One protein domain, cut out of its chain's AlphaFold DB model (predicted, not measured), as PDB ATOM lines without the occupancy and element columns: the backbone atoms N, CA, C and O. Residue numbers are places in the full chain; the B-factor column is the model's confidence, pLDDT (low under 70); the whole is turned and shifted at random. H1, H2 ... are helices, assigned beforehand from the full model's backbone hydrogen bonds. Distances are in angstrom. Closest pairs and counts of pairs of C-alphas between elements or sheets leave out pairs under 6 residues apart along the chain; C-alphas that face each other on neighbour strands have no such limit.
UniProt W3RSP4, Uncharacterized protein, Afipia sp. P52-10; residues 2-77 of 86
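What this domain is: This is residues 2 to 77 of the 86 residues of an uncharacterized protein of Afipia sp. P52-10 (UniProt W3RSP4). A helical hairpin of two helices, H1 and the longer H2, is followed by a long loop with no named element, residues 47 to 77, which runs out from the far end of H2 and folds back on itself. The tip of that loop, residues 60 to 66, sticks out free of the rest. The printed part has 76 residues with two named helices, H1 then H2 along the chain, and no named strand; its class is all helix, with 38 residues in the helices. The whole is loose, with a radius of gyration of the C-alphas of 15.9 A, and elongated, spanning 46 by 29 by 20 A.

Where its parts are: H1 holds residues 2 to 17 and begins at C-alpha 2, at (33.983, 40.169, -13.610); it measures 22.5 A from first to last C-alpha. H2 holds residues 25 to 46, from C-alpha 25 at (22.031, 24.495, -27.997) to C-alpha 46 at (29.034, 42.677, -2.858), and measures 31.8 A. The last printed C-alpha, that of Arg 77, is at (42.072, 29.523, -6.890).

How they stand to each other: H1 and H2 form a helical hairpin, joined by a short link of 7 residues. They touch, with 10 pairs of C-alphas within 8 A; the closest C-alphas are those of Leu 2 and Cys 38, 6.4 A apart. The two run opposite ways at a shallow tilt of 30 degrees, with their centres 11.3 A apart. In H1 and H2 every O i to N i+4 pair is within hydrogen-bond range.

The domain as a whole: The two C-alphas farthest apart are those of Gly 19 and Arg 73, at 46.8 A. The printed part has no cut. The C-alphas of residues 47 to 77 lie 10 to 23 A from the mean of the C-alphas. The mean pLDDT of the printed part is 78.0; residues 53 to 60, residue 63 and residues 67 to 77 are under 70.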
ATOM      1  N   LEU A   2      35.393  39.886 -13.272       73.19
ATOM      2  CA  LEU A   2      33.983  40.169 -13.610       73.19
ATOM      3  C   LEU A   2      33.793  41.097 -14.832       73.19
ATOM      4  O   LEU A   2      32.970  40.835 -15.695       73.19
ATOM      5  N   SER A   3      34.611  42.149 -14.968       80.06
ATOM      6  CA  SER A   3      34.575  43.021 -16.157       80.06
ATOM      7  C   SER A   3      34.932  42.301 -17.468       80.06
ATOM      8  O   SER A   3      34.355  42.615 -18.505       80.06
ATOM      9  N   ALA A   4      35.873  41.354 -17.448       80.06
ATOM     10  CA  ALA A   4      36.244  40.563 -18.622       80.06
ATOM     11  C   ALA A   4      35.159  39.530 -18.961       80.06
ATOM     12  O   ALA A   4      34.796  39.404 -20.129       80.06
ATOM     13  N   ASP A   5      34.589  38.874 -17.948       81.31
ATOM     14  CA  ASP A   5      33.527  37.878 -18.126       81.31
ATOM     15  C   ASP A   5      32.246  38.524 -18.682       81.31
ATOM     16  O   ASP A   5      31.685  38.054 -19.671       81.31
ATOM     17  N   LEU A   6      31.852  39.689 -18.152       84.56
ATOM     18  CA  LEU A   6      30.722  40.469 -18.674       84.56
ATOM     19  C   LEU A   6      30.965  40.977 -20.103       84.56
ATOM     20  O   LEU A   6      30.046  40.977 -20.922       84.56
ATOM     21  N   LYS A   7      32.196  41.396 -20.429       88.31
ATOM     22  CA  LYS A   7      32.562  41.778 -21.805       88.31
ATOM     23  C   LYS A   7      32.445  40.594 -22.760       88.31
ATOM     24  O   LYS A   7      31.968  40.778 -23.875       88.31
ATOM     25  N   ARG A   8      32.846  39.397 -22.324       85.56
ATOM     26  CA  ARG A   8      32.736  38.167 -23.114       85.56
ATOM     27  C   ARG A   8      31.276  37.776 -23.338       85.56
ATOM     28  O   ARG A   8      30.900  37.570 -24.484       85.56
ATOM     29  N   LEU A   9      30.452  37.759 -22.286       89.00
ATOM     30  CA  LEU A   9      29.007  37.500 -22.385       89.00
ATOM     31  C   LEU A   9      28.329  38.459 -23.365       89.00
ATOM     32  O   LEU A   9      27.590  38.033 -24.254       89.00
ATOM     33  N   ARG A  10      28.633  39.755 -23.236       90.81
ATOM     34  CA  ARG A  10      28.128  40.782 -24.144       90.81
ATOM     35  C   ARG A  10      28.563  40.530 -25.584       90.81
ATOM     36  O   ARG A  10      27.722  40.565 -26.468       90.81
ATOM     37  N   ALA A  11      29.843  40.249 -25.821       90.38
ATOM     38  CA  ALA A  11      30.349  39.984 -27.165       90.38
ATOM     39  C   ALA A  11      29.681  38.756 -27.807       90.38
ATOM     40  O   ALA A  11      29.346  38.797 -28.988       90.38
ATOM     41  N   THR A  12      29.438  37.692 -27.035       88.75
ATOM     42  CA  THR A  12      28.713  36.505 -27.512       88.75
ATOM     43  C   THR A  12      27.286  36.861 -27.928       88.75
ATOM     44  O   THR A  12      26.863  36.514 -29.029       88.75
ATOM     45  N   TYR A  13      26.563  37.598 -27.083       89.38
ATOM     46  CA  TYR A  13      25.184  38.001 -27.362       89.38
ATOM     47  C   TYR A  13      25.082  38.987 -28.539       89.38
ATOM     48  O   TYR A  13      24.272  38.792 -29.445       89.38
ATOM     49  N   ASP A  14      25.960  39.993 -28.590       92.94
ATOM     50  CA  ASP A  14      26.057  40.947 -29.703       92.94
ATOM     51  C   ASP A  14      26.417  40.222 -31.022       92.94
ATOM     52  O   ASP A  14      25.909  40.560 -32.096       92.94
ATOM     53  N   GLY A  15      27.235  39.165 -30.951       91.38
ATOM     54  CA  GLY A  15      27.557  38.279 -32.074       91.38
ATOM     55  C   GLY A  15      26.344  37.518 -32.621       91.38
ATOM     56  O   GLY A  15      26.236  37.318 -33.832       91.38
ATOM     57  N   TRP A  16      25.402  37.136 -31.753       92.75
ATOM     58  CA  TRP A  16      24.145  36.506 -32.168       92.75
ATOM     59  C   TRP A  16      23.191  37.510 -32.808       92.75
ATOM     60  O   TRP A  16      22.636  37.239 -33.871       92.75
ATOM     61  N   LEU A  17      23.041  38.695 -32.208       91.62
ATOM     62  CA  LEU A  17      22.173  39.753 -32.737       91.62
ATOM     63  C   LEU A  17      22.645  40.289 -34.093       91.62
ATOM     64  O   LEU A  17      21.826  40.629 -34.943       91.62
ATOM     65  N   SER A  18      23.959  40.350 -34.308       92.25
ATOM     66  CA  SER A  18      24.555  40.779 -35.579       92.25
ATOM     67  C   SER A  18      24.543  39.694 -36.662       92.25
ATOM     68  O   SER A  18      24.934  39.964 -37.797       92.25
ATOM     69  N   GLY A  19      24.110  38.471 -36.336       88.69
ATOM     70  CA  GLY A  19      24.075  37.342 -37.265       88.69
ATOM     71  C   GLY A  19      25.448  36.748 -37.595       88.69
ATOM     72  O   GLY A  19      25.530  35.892 -38.474       88.69
ATOM     73  N   GLN A  20      26.516  37.170 -36.906       83.75
ATOM     74  CA  GLN A  20      27.866  36.627 -37.096       83.75
ATOM     75  C   GLN A  20      27.970  35.172 -36.630       83.75
ATOM     76  O   GLN A  20      28.668  34.380 -37.256       83.75
ATOM     77  N   ASN A  21      27.239  34.816 -35.571       81.56
ATOM     78  CA  ASN A  21      27.135  33.453 -35.060       81.56
ATOM     79  C   ASN A  21      25.659  33.086 -34.895       81.56
ATOM     80  O   ASN A  21      24.896  33.856 -34.313       81.56
ATOM     81  N   LYS A  22      25.244  31.904 -35.361       86.38
ATOM     82  CA  LYS A  22      23.924  31.377 -35.000       86.38
ATOM     83  C   LYS A  22      24.005  30.734 -33.615       86.38
ATOM     84  O   LYS A  22      24.898  29.912 -33.418       86.38
ATOM     85  N   PRO A  23      23.103  31.078 -32.681       89.19
ATOM     86  CA  PRO A  23      23.013  30.360 -31.423       89.19
ATOM     87  C   PRO A  23      22.615  28.911 -31.703       89.19
ATOM     88  O   PRO A  23      21.646  28.641 -32.418       89.19
ATOM     89  N   ASP A  24      23.379  27.993 -31.135       91.25
ATOM     90  CA  ASP A  24      23.059  26.575 -31.045       91.25
ATOM     91  C   ASP A  24      22.829  26.190 -29.576       91.25
ATOM     92  O   ASP A  24      23.024  26.988 -28.657       91.25
ATOM     93  N   GLU A  25      22.361  24.967 -29.344       90.31
ATOM     94  CA  GLU A  25      22.031  24.495 -27.997       90.31
ATOM     95  C   GLU A  25      23.237  24.548 -27.047       90.31
ATOM     96  O   GLU A  25      23.120  25.018 -25.913       90.31
ATOM     97  N   ALA A  26      24.415  24.147 -27.529       88.94
ATOM     98  CA  ALA A  26      25.641  24.130 -26.740       88.94
ATOM     99  C   ALA A  26      26.087  25.543 -26.330       88.94
ATOM    100  O   ALA A  26      26.422  25.781 -25.169       88.94
ATOM    101  N   SER A  27      26.061  26.502 -27.255       88.75
ATOM    102  CA  SER A  27      26.444  27.892 -26.991       88.75
ATOM    103  C   SER A  27      25.436  28.614 -26.097       88.75
ATOM    104  O   SER A  27      25.844  29.410 -25.249       88.75
ATOM    105  N   MET A  28      24.142  28.303 -26.207       88.88
ATOM    106  CA  MET A  28      23.123  28.804 -25.279       88.88
ATOM    107  C   MET A  28      23.315  28.252 -23.863       88.88
ATOM    108  O   MET A  28      23.243  29.015 -22.896       88.88
ATOM    109  N   LEU A  29      23.613  26.956 -23.732       88.00
ATOM    110  CA  LEU A  29      23.918  26.337 -22.442       88.00
ATOM    111  C   LEU A  29      25.209  26.901 -21.832       88.00
ATOM    112  O   LEU A  29      25.276  27.143 -20.629       88.00
ATOM    113  N   GLN A  30      26.233  27.148 -22.648       83.75
ATOM    114  CA  GLN A  30      27.465  27.760 -22.161       83.75
ATOM    115  C   GLN A  30      27.229  29.202 -21.698       83.75
ATOM    116  O   GLN A  30      27.698  29.577 -20.626       83.75
ATOM    117  N   LEU A  31      26.457  29.994 -22.452       88.31
ATOM    118  CA  LEU A  31      26.119  31.365 -22.063       88.31
ATOM    119  C   LEU A  31      25.368  31.402 -20.722       88.31
ATOM    120  O   LEU A  31      25.650  32.261 -19.889       88.31
ATOM    121  N   SER A  32      24.431  30.476 -20.491       86.56
ATOM    122  CA  SER A  32      23.679  30.424 -19.231       86.56
ATOM    123  C   SER A  32      24.572  30.067 -18.037       86.56
ATOM    124  O   SER A  32      24.460  30.698 -16.983       86.56
ATOM    125  N   ARG A  33      25.513  29.129 -18.211       83.31
ATOM    126  CA  ARG A  33      26.532  28.784 -17.205       83.31
ATOM    127  C   ARG A  33      27.447  29.967 -16.894       83.31
ATOM    128  O   ARG A  33      27.650  30.295 -15.725       83.31
ATOM    129  N   ASP A  34      27.951  30.638 -17.926       84.12
ATOM    130  CA  ASP A  34      28.826  31.805 -17.785       84.12
ATOM    131  C   ASP A  34      28.100  32.968 -17.081       84.12
ATOM    132  O   ASP A  34      28.681  33.651 -16.231       84.12
ATOM    133  N   LEU A  35      26.811  33.171 -17.378       86.56
ATOM    134  CA  LEU A  35      25.974  34.173 -16.717       86.56
ATOM    135  C   LEU A  35      25.771  33.852 -15.233       86.56
ATOM    136  O   LEU A  35      25.950  34.732 -14.391       86.56
ATOM    137  N   ALA A  36      25.443  32.601 -14.898       83.69
ATOM    138  CA  ALA A  36      25.290  32.163 -13.511       83.69
ATOM    139  C   ALA A  36      26.585  32.365 -12.707       83.69
ATOM    140  O   ALA A  36      26.550  32.871 -11.582       83.69
ATOM    141  N   LEU A  37      27.739  32.059 -13.307       82.69
ATOM    142  CA  LEU A  37      29.045  32.298 -12.697       82.69
ATOM    143  C   LEU A  37      29.313  33.796 -12.469       82.69
ATOM    144  O   LEU A  37      29.821  34.176 -11.413       82.69
ATOM    145  N   CYS A  38      28.954  34.658 -13.426       84.25
ATOM    146  CA  CYS A  38      29.082  36.108 -13.267       84.25
ATOM    147  C   CYS A  38      28.225  36.636 -12.114       84.25
ATOM    148  O   CYS A  38      28.711  37.456 -11.336       84.25
ATOM    149  N   ILE A  39      26.987  36.149 -11.981       84.75
ATOM    150  CA  ILE A  39      26.089  36.512 -10.877       84.75
ATOM    151  C   ILE A  39      26.704  36.093  -9.540       84.75
ATOM    152  O   ILE A  39      26.828  36.924  -8.646       84.75
ATOM    153  N   ALA A  40      27.174  34.848  -9.423       81.88
ATOM    154  CA  ALA A  40      27.812  34.362  -8.200       81.88
ATOM    155  C   ALA A  40      29.049  35.195  -7.820       81.88
ATOM    156  O   ALA A  40      29.205  35.596  -6.666       81.88
ATOM    157  N   ASN A  41      29.904  35.518  -8.794       83.31
ATOM    158  CA  ASN A  41      31.075  36.364  -8.569       83.31
ATOM    159  C   ASN A  41      30.688  37.793  -8.155       83.31
ATOM    160  O   ASN A  41      31.358  38.374  -7.303       83.31
ATOM    161  N   ALA A  42      29.626  38.361  -8.735       84.19
ATOM    162  CA  ALA A  42      29.117  39.675  -8.353       84.19
ATOM    163  C   ALA A  42      28.582  39.671  -6.912       84.19
ATOM    164  O   ALA A  42      28.988  40.522  -6.126       84.19
ATOM    165  N   SER A  43      27.783  38.670  -6.531       84.12
ATOM    166  CA  SER A  43      27.292  38.512  -5.156       84.12
ATOM    167  C   SER A  43      28.427  38.374  -4.138       84.12
ATOM    168  O   SER A  43      28.377  38.974  -3.070       84.12
ATOM    169  N   LEU A  44      29.484  37.623  -4.461       82.94
ATOM    170  CA  LEU A  44      30.653  37.507  -3.583       82.94
ATOM    171  C   LEU A  44      31.361  38.851  -3.391       82.94
ATOM    172  O   LEU A  44      31.702  39.208  -2.264       82.94
ATOM    173  N   LEU A  45      31.526  39.620  -4.471       84.88
ATOM    174  CA  LEU A  45      32.128  40.950  -4.408       84.88
ATOM    175  C   LEU A  45      31.281  41.932  -3.587       84.88
ATOM    176  O   LEU A  45      31.849  42.710  -2.825       84.88
ATOM    177  N   GLU A  46      29.949  41.877  -3.692       85.44
ATOM    178  CA  GLU A  46      29.034  42.677  -2.858       85.44
ATOM    179  C   GLU A  46      29.194  42.372  -1.363       85.44
ATOM    180  O   GLU A  46      29.108  43.270  -0.527       85.44
ATOM    181  N   LEU A  47      29.504  41.119  -1.024       84.19
ATOM    182  CA  LEU A  47      29.792  40.681   0.343       84.19
ATOM    183  C   LEU A  47      31.235  40.986   0.791       84.19
ATOM    184  O   LEU A  47      31.637  40.590   1.883       84.19
ATOM    185  N   GLY A  48      32.031  41.671  -0.038       82.81
ATOM    186  CA  GLY A  48      33.436  41.978   0.242       82.81
ATOM    187  C   GLY A  48      34.369  40.769   0.136       82.81
ATOM    188  O   GLY A  48      35.509  40.825   0.600       82.81
ATOM    189  N   VAL A  49      33.906  39.671  -0.464       80.38
ATOM    190  CA  VAL A  49      34.685  38.449  -0.653       80.38
ATOM    191  C   VAL A  49      35.312  38.455  -2.044       80.38
ATOM    192  O   VAL A  49      34.622  38.593  -3.050       80.38
ATOM    193  N   ASP A  50      36.631  38.276  -2.118       79.75
ATOM    194  CA  ASP A  50      37.331  38.126  -3.397       79.75
ATOM    195  C   ASP A  50      37.054  36.728  -3.994       79.75
ATOM    196  O   ASP A  50      37.551  35.730  -3.457       79.75
ATOM    197  N   PRO A  51      36.313  36.616  -5.116       74.00
ATOM    198  CA  PRO A  51      35.974  35.329  -5.727       74.00
ATOM    199  C   PRO A  51      37.194  34.569  -6.277       74.00
ATOM    200  O   PRO A  51      37.088  33.386  -6.600       74.00
ATOM    201  N   ASN A  52      38.367  35.206  -6.371       73.31
ATOM    202  CA  ASN A  52      39.615  34.547  -6.779       73.31
ATOM    203  C   ASN A  52      40.327  33.837  -5.622       73.31
ATOM    204  O   ASN A  52      41.291  33.101  -5.841       73.31
ATOM    205  N   ARG A  53      39.876  34.078  -4.389       67.19
ATOM    206  CA  ARG A  53      40.372  33.411  -3.179       67.19
ATOM    207  C   ARG A  53      39.459  32.279  -2.721       67.19
ATOM    208  O   ARG A  53      39.826  31.523  -1.828       67.19
ATOM    209  N   LEU A  54      38.282  32.161  -3.331       63.28
ATOM    210  CA  LEU A  54      37.358  31.064  -3.104       63.28
ATOM    211  C   LEU A  54      37.575  29.980  -4.154       63.28
ATOM    212  O   LEU A  54      37.362  30.182  -5.349       63.28
ATOM    213  N   ASP A  55      37.982  28.814  -3.672       60.34
ATOM    214  CA  ASP A  55      37.961  27.573  -4.431       60.34
ATOM    215  C   ASP A  55      36.610  26.910  -4.122       60.34
ATOM    216  O   ASP A  55      36.354  26.523  -2.977       60.34
ATOM    217  N   VAL A  56      35.704  26.850  -5.104       58.75
ATOM    218  CA  VAL A  56      34.429  26.135  -4.939       58.75
ATOM    219  C   VAL A  56      34.746  24.645  -4.974       58.75
ATOM    220  O   VAL A  56      34.848  24.042  -6.033       58.75
ATOM    221  N   VAL A  57      34.981  24.071  -3.796       60.38
ATOM    222  CA  VAL A  57      35.423  22.676  -3.625       60.38
ATOM    223  C   VAL A  57      34.275  21.674  -3.504       60.38
ATOM    224  O   VAL A  57      34.519  20.473  -3.561       60.38
ATOM    225  N   ALA A  58      33.040  22.143  -3.310       58.94
ATOM    226  CA  ALA A  58      31.874  21.280  -3.173       58.94
ATOM    227  C   ALA A  58      30.583  22.017  -3.556       58.94
ATOM    228  O   ALA A  58      30.388  23.175  -3.186       58.94
ATOM    229  N   ALA A  59      29.692  21.305  -4.242       62.47
ATOM    230  CA  ALA A  59      28.303  21.677  -4.481       62.47
ATOM    231  C   ALA A  59      27.428  20.434  -4.247       62.47
ATOM    232  O   ALA A  59      27.906  19.311  -4.406       62.47
ATOM    233  N   SER A  60      26.172  20.628  -3.848       61.06
ATOM    234  CA  SER A  60      25.187  19.553  -3.710       61.06
ATOM    235  C   SER A  60      23.907  19.965  -4.411       61.06
ATOM    236  O   SER A  60      23.431  21.085  -4.226       61.06
ATOM    237  N   GLU A  61      23.358  19.048  -5.197       70.56
ATOM    238  CA  GLU A  61      22.052  19.195  -5.839       70.56
ATOM    239  C   GLU A  61      20.925  18.603  -4.974       70.56
ATOM    240  O   GLU A  61      19.751  18.733  -5.313       70.56
ATOM    241  N   GLU A  62      21.259  17.978  -3.837       74.19
ATOM    242  CA  GLU A  62      20.277  17.371  -2.941       74.19
ATOM    243  C   GLU A  62      19.599  18.413  -2.032       74.19
ATOM    244  O   GLU A  62      20.268  19.084  -1.232       74.19
ATOM    245  N   PRO A  63      18.255  18.517  -2.074       66.81
ATOM    246  CA  PRO A  63      17.507  19.352  -1.146       66.81
ATOM    247  C   PRO A  63      17.746  18.912   0.306       66.81
ATOM    248  O   PRO A  63      17.494  17.765   0.666       66.81
ATOM    249  N   GLY A  64      18.201  19.834   1.159       78.00
ATOM    250  CA  GLY A  64      18.482  19.566   2.577       78.00
ATOM    251  C   GLY A  64      19.929  19.169   2.889       78.00
ATOM    252  O   GLY A  64      20.253  18.938   4.055       78.00
ATOM    253  N   ALA A  65      20.814  19.131   1.889       73.50
ATOM    254  CA  ALA A  65      22.236  18.923   2.126       73.50
ATOM    255  C   ALA A  65      22.854  20.095   2.912       73.50
ATOM    256  O   ALA A  65      22.794  21.254   2.496       73.50
ATOM    257  N   ASN A  66      23.508  19.784   4.035       72.62
ATOM    258  CA  ASN A  66      24.298  20.746   4.802       72.62
ATOM    259  C   ASN A  66      25.751  20.710   4.322       72.62
ATOM    260  O   ASN A  66      26.530  19.852   4.739       72.62
ATOM    261  N   ILE A  67      26.123  21.646   3.449       63.75
ATOM    262  CA  ILE A  67      27.504  21.775   2.976       63.75
ATOM    263  C   ILE A  67      28.278  22.678   3.937       63.75
ATOM    264  O   ILE A  67      27.976  23.862   4.077       63.75
ATOM    265  N   VAL A  68      29.310  22.122   4.576       62.09
ATOM    266  CA  VAL A  68      30.256  22.889   5.396       62.09
ATOM    267  C   VAL A  68      31.495  23.184   4.558       62.09
ATOM    268  O   VAL A  68      32.277  22.285   4.247       62.09
ATOM    269  N   LEU A  69      31.672  24.450   4.185       63.00
ATOM    270  CA  LEU A  69      32.845  24.915   3.449       63.00
ATOM    271  C   LEU A  69      33.891  25.461   4.423       63.00
ATOM    272  O   LEU A  69      33.598  26.339   5.234       63.00
ATOM    273  N   PHE A  70      35.125  24.971   4.312       59.28
ATOM    274  CA  PHE A  70      36.256  25.486   5.079       59.28
ATOM    275  C   PHE A  70      37.111  26.393   4.191       59.28
ATOM    276  O   PHE A  70      37.642  25.919   3.181       59.28
ATOM    277  N   PRO A  71      37.281  27.681   4.538       56.56
ATOM    278  CA  PRO A  71      38.141  28.567   3.771       56.56
ATOM    279  C   PRO A  71      39.588  28.076   3.854       56.56
ATOM    280  O   PRO A  71      40.128  27.840   4.938       56.56
ATOM    281  N   ARG A  72      40.241  27.923   2.699       56.28
ATOM    282  CA  ARG A  72      41.688  27.705   2.661       56.28
ATOM    283  C   ARG A  72      42.386  29.019   2.971       56.28
ATOM    284  O   ARG A  72      42.100  30.033   2.346       56.28
ATOM    285  N   ARG A  73      43.300  28.981   3.943       55.16
ATOM    286  CA  ARG A  73      43.886  30.187   4.535       55.16
ATOM    287  C   ARG A  73      44.673  31.035   3.529       55.16
ATOM    288  O   ARG A  73      44.572  32.243   3.632       55.16
ATOM    289  N   ASP A  74      45.346  30.443   2.534       57.12
ATOM    290  CA  ASP A  74      46.239  31.187   1.620       57.12
ATOM    291  C   ASP A  74      46.499  30.470   0.272       57.12
ATOM    292  O   ASP A  74      47.634  30.394  -0.197       57.12
ATOM    293  N   ALA A  75      45.480  29.885  -0.366       57.84
ATOM    294  CA  ALA A  75      45.660  29.241  -1.674       57.84
ATOM    295  C   ALA A  75      45.028  30.087  -2.794       57.84
ATOM    296  O   ALA A  75      43.840  30.401  -2.693       57.84
ATOM    297  N   PRO A  76      45.764  30.449  -3.867       58.41
ATOM    298  CA  PRO A  76      45.127  30.984  -5.066       58.41
ATOM    299  C   PRO A  76      44.161  29.937  -5.636       58.41
ATOM    300  O   PRO A  76      44.440  28.735  -5.565       58.41
ATOM    301  N   ARG A  77      43.035  30.391  -6.200       56.94
ATOM    302  CA  ARG A  77      42.072  29.523  -6.890       56.94
ATOM    303  C   ARG A  77      42.792  28.641  -7.908       56.94
ATOM    304  O   ARG A  77      43.590  29.137  -8.708       56.94
TER     305      ARG A  77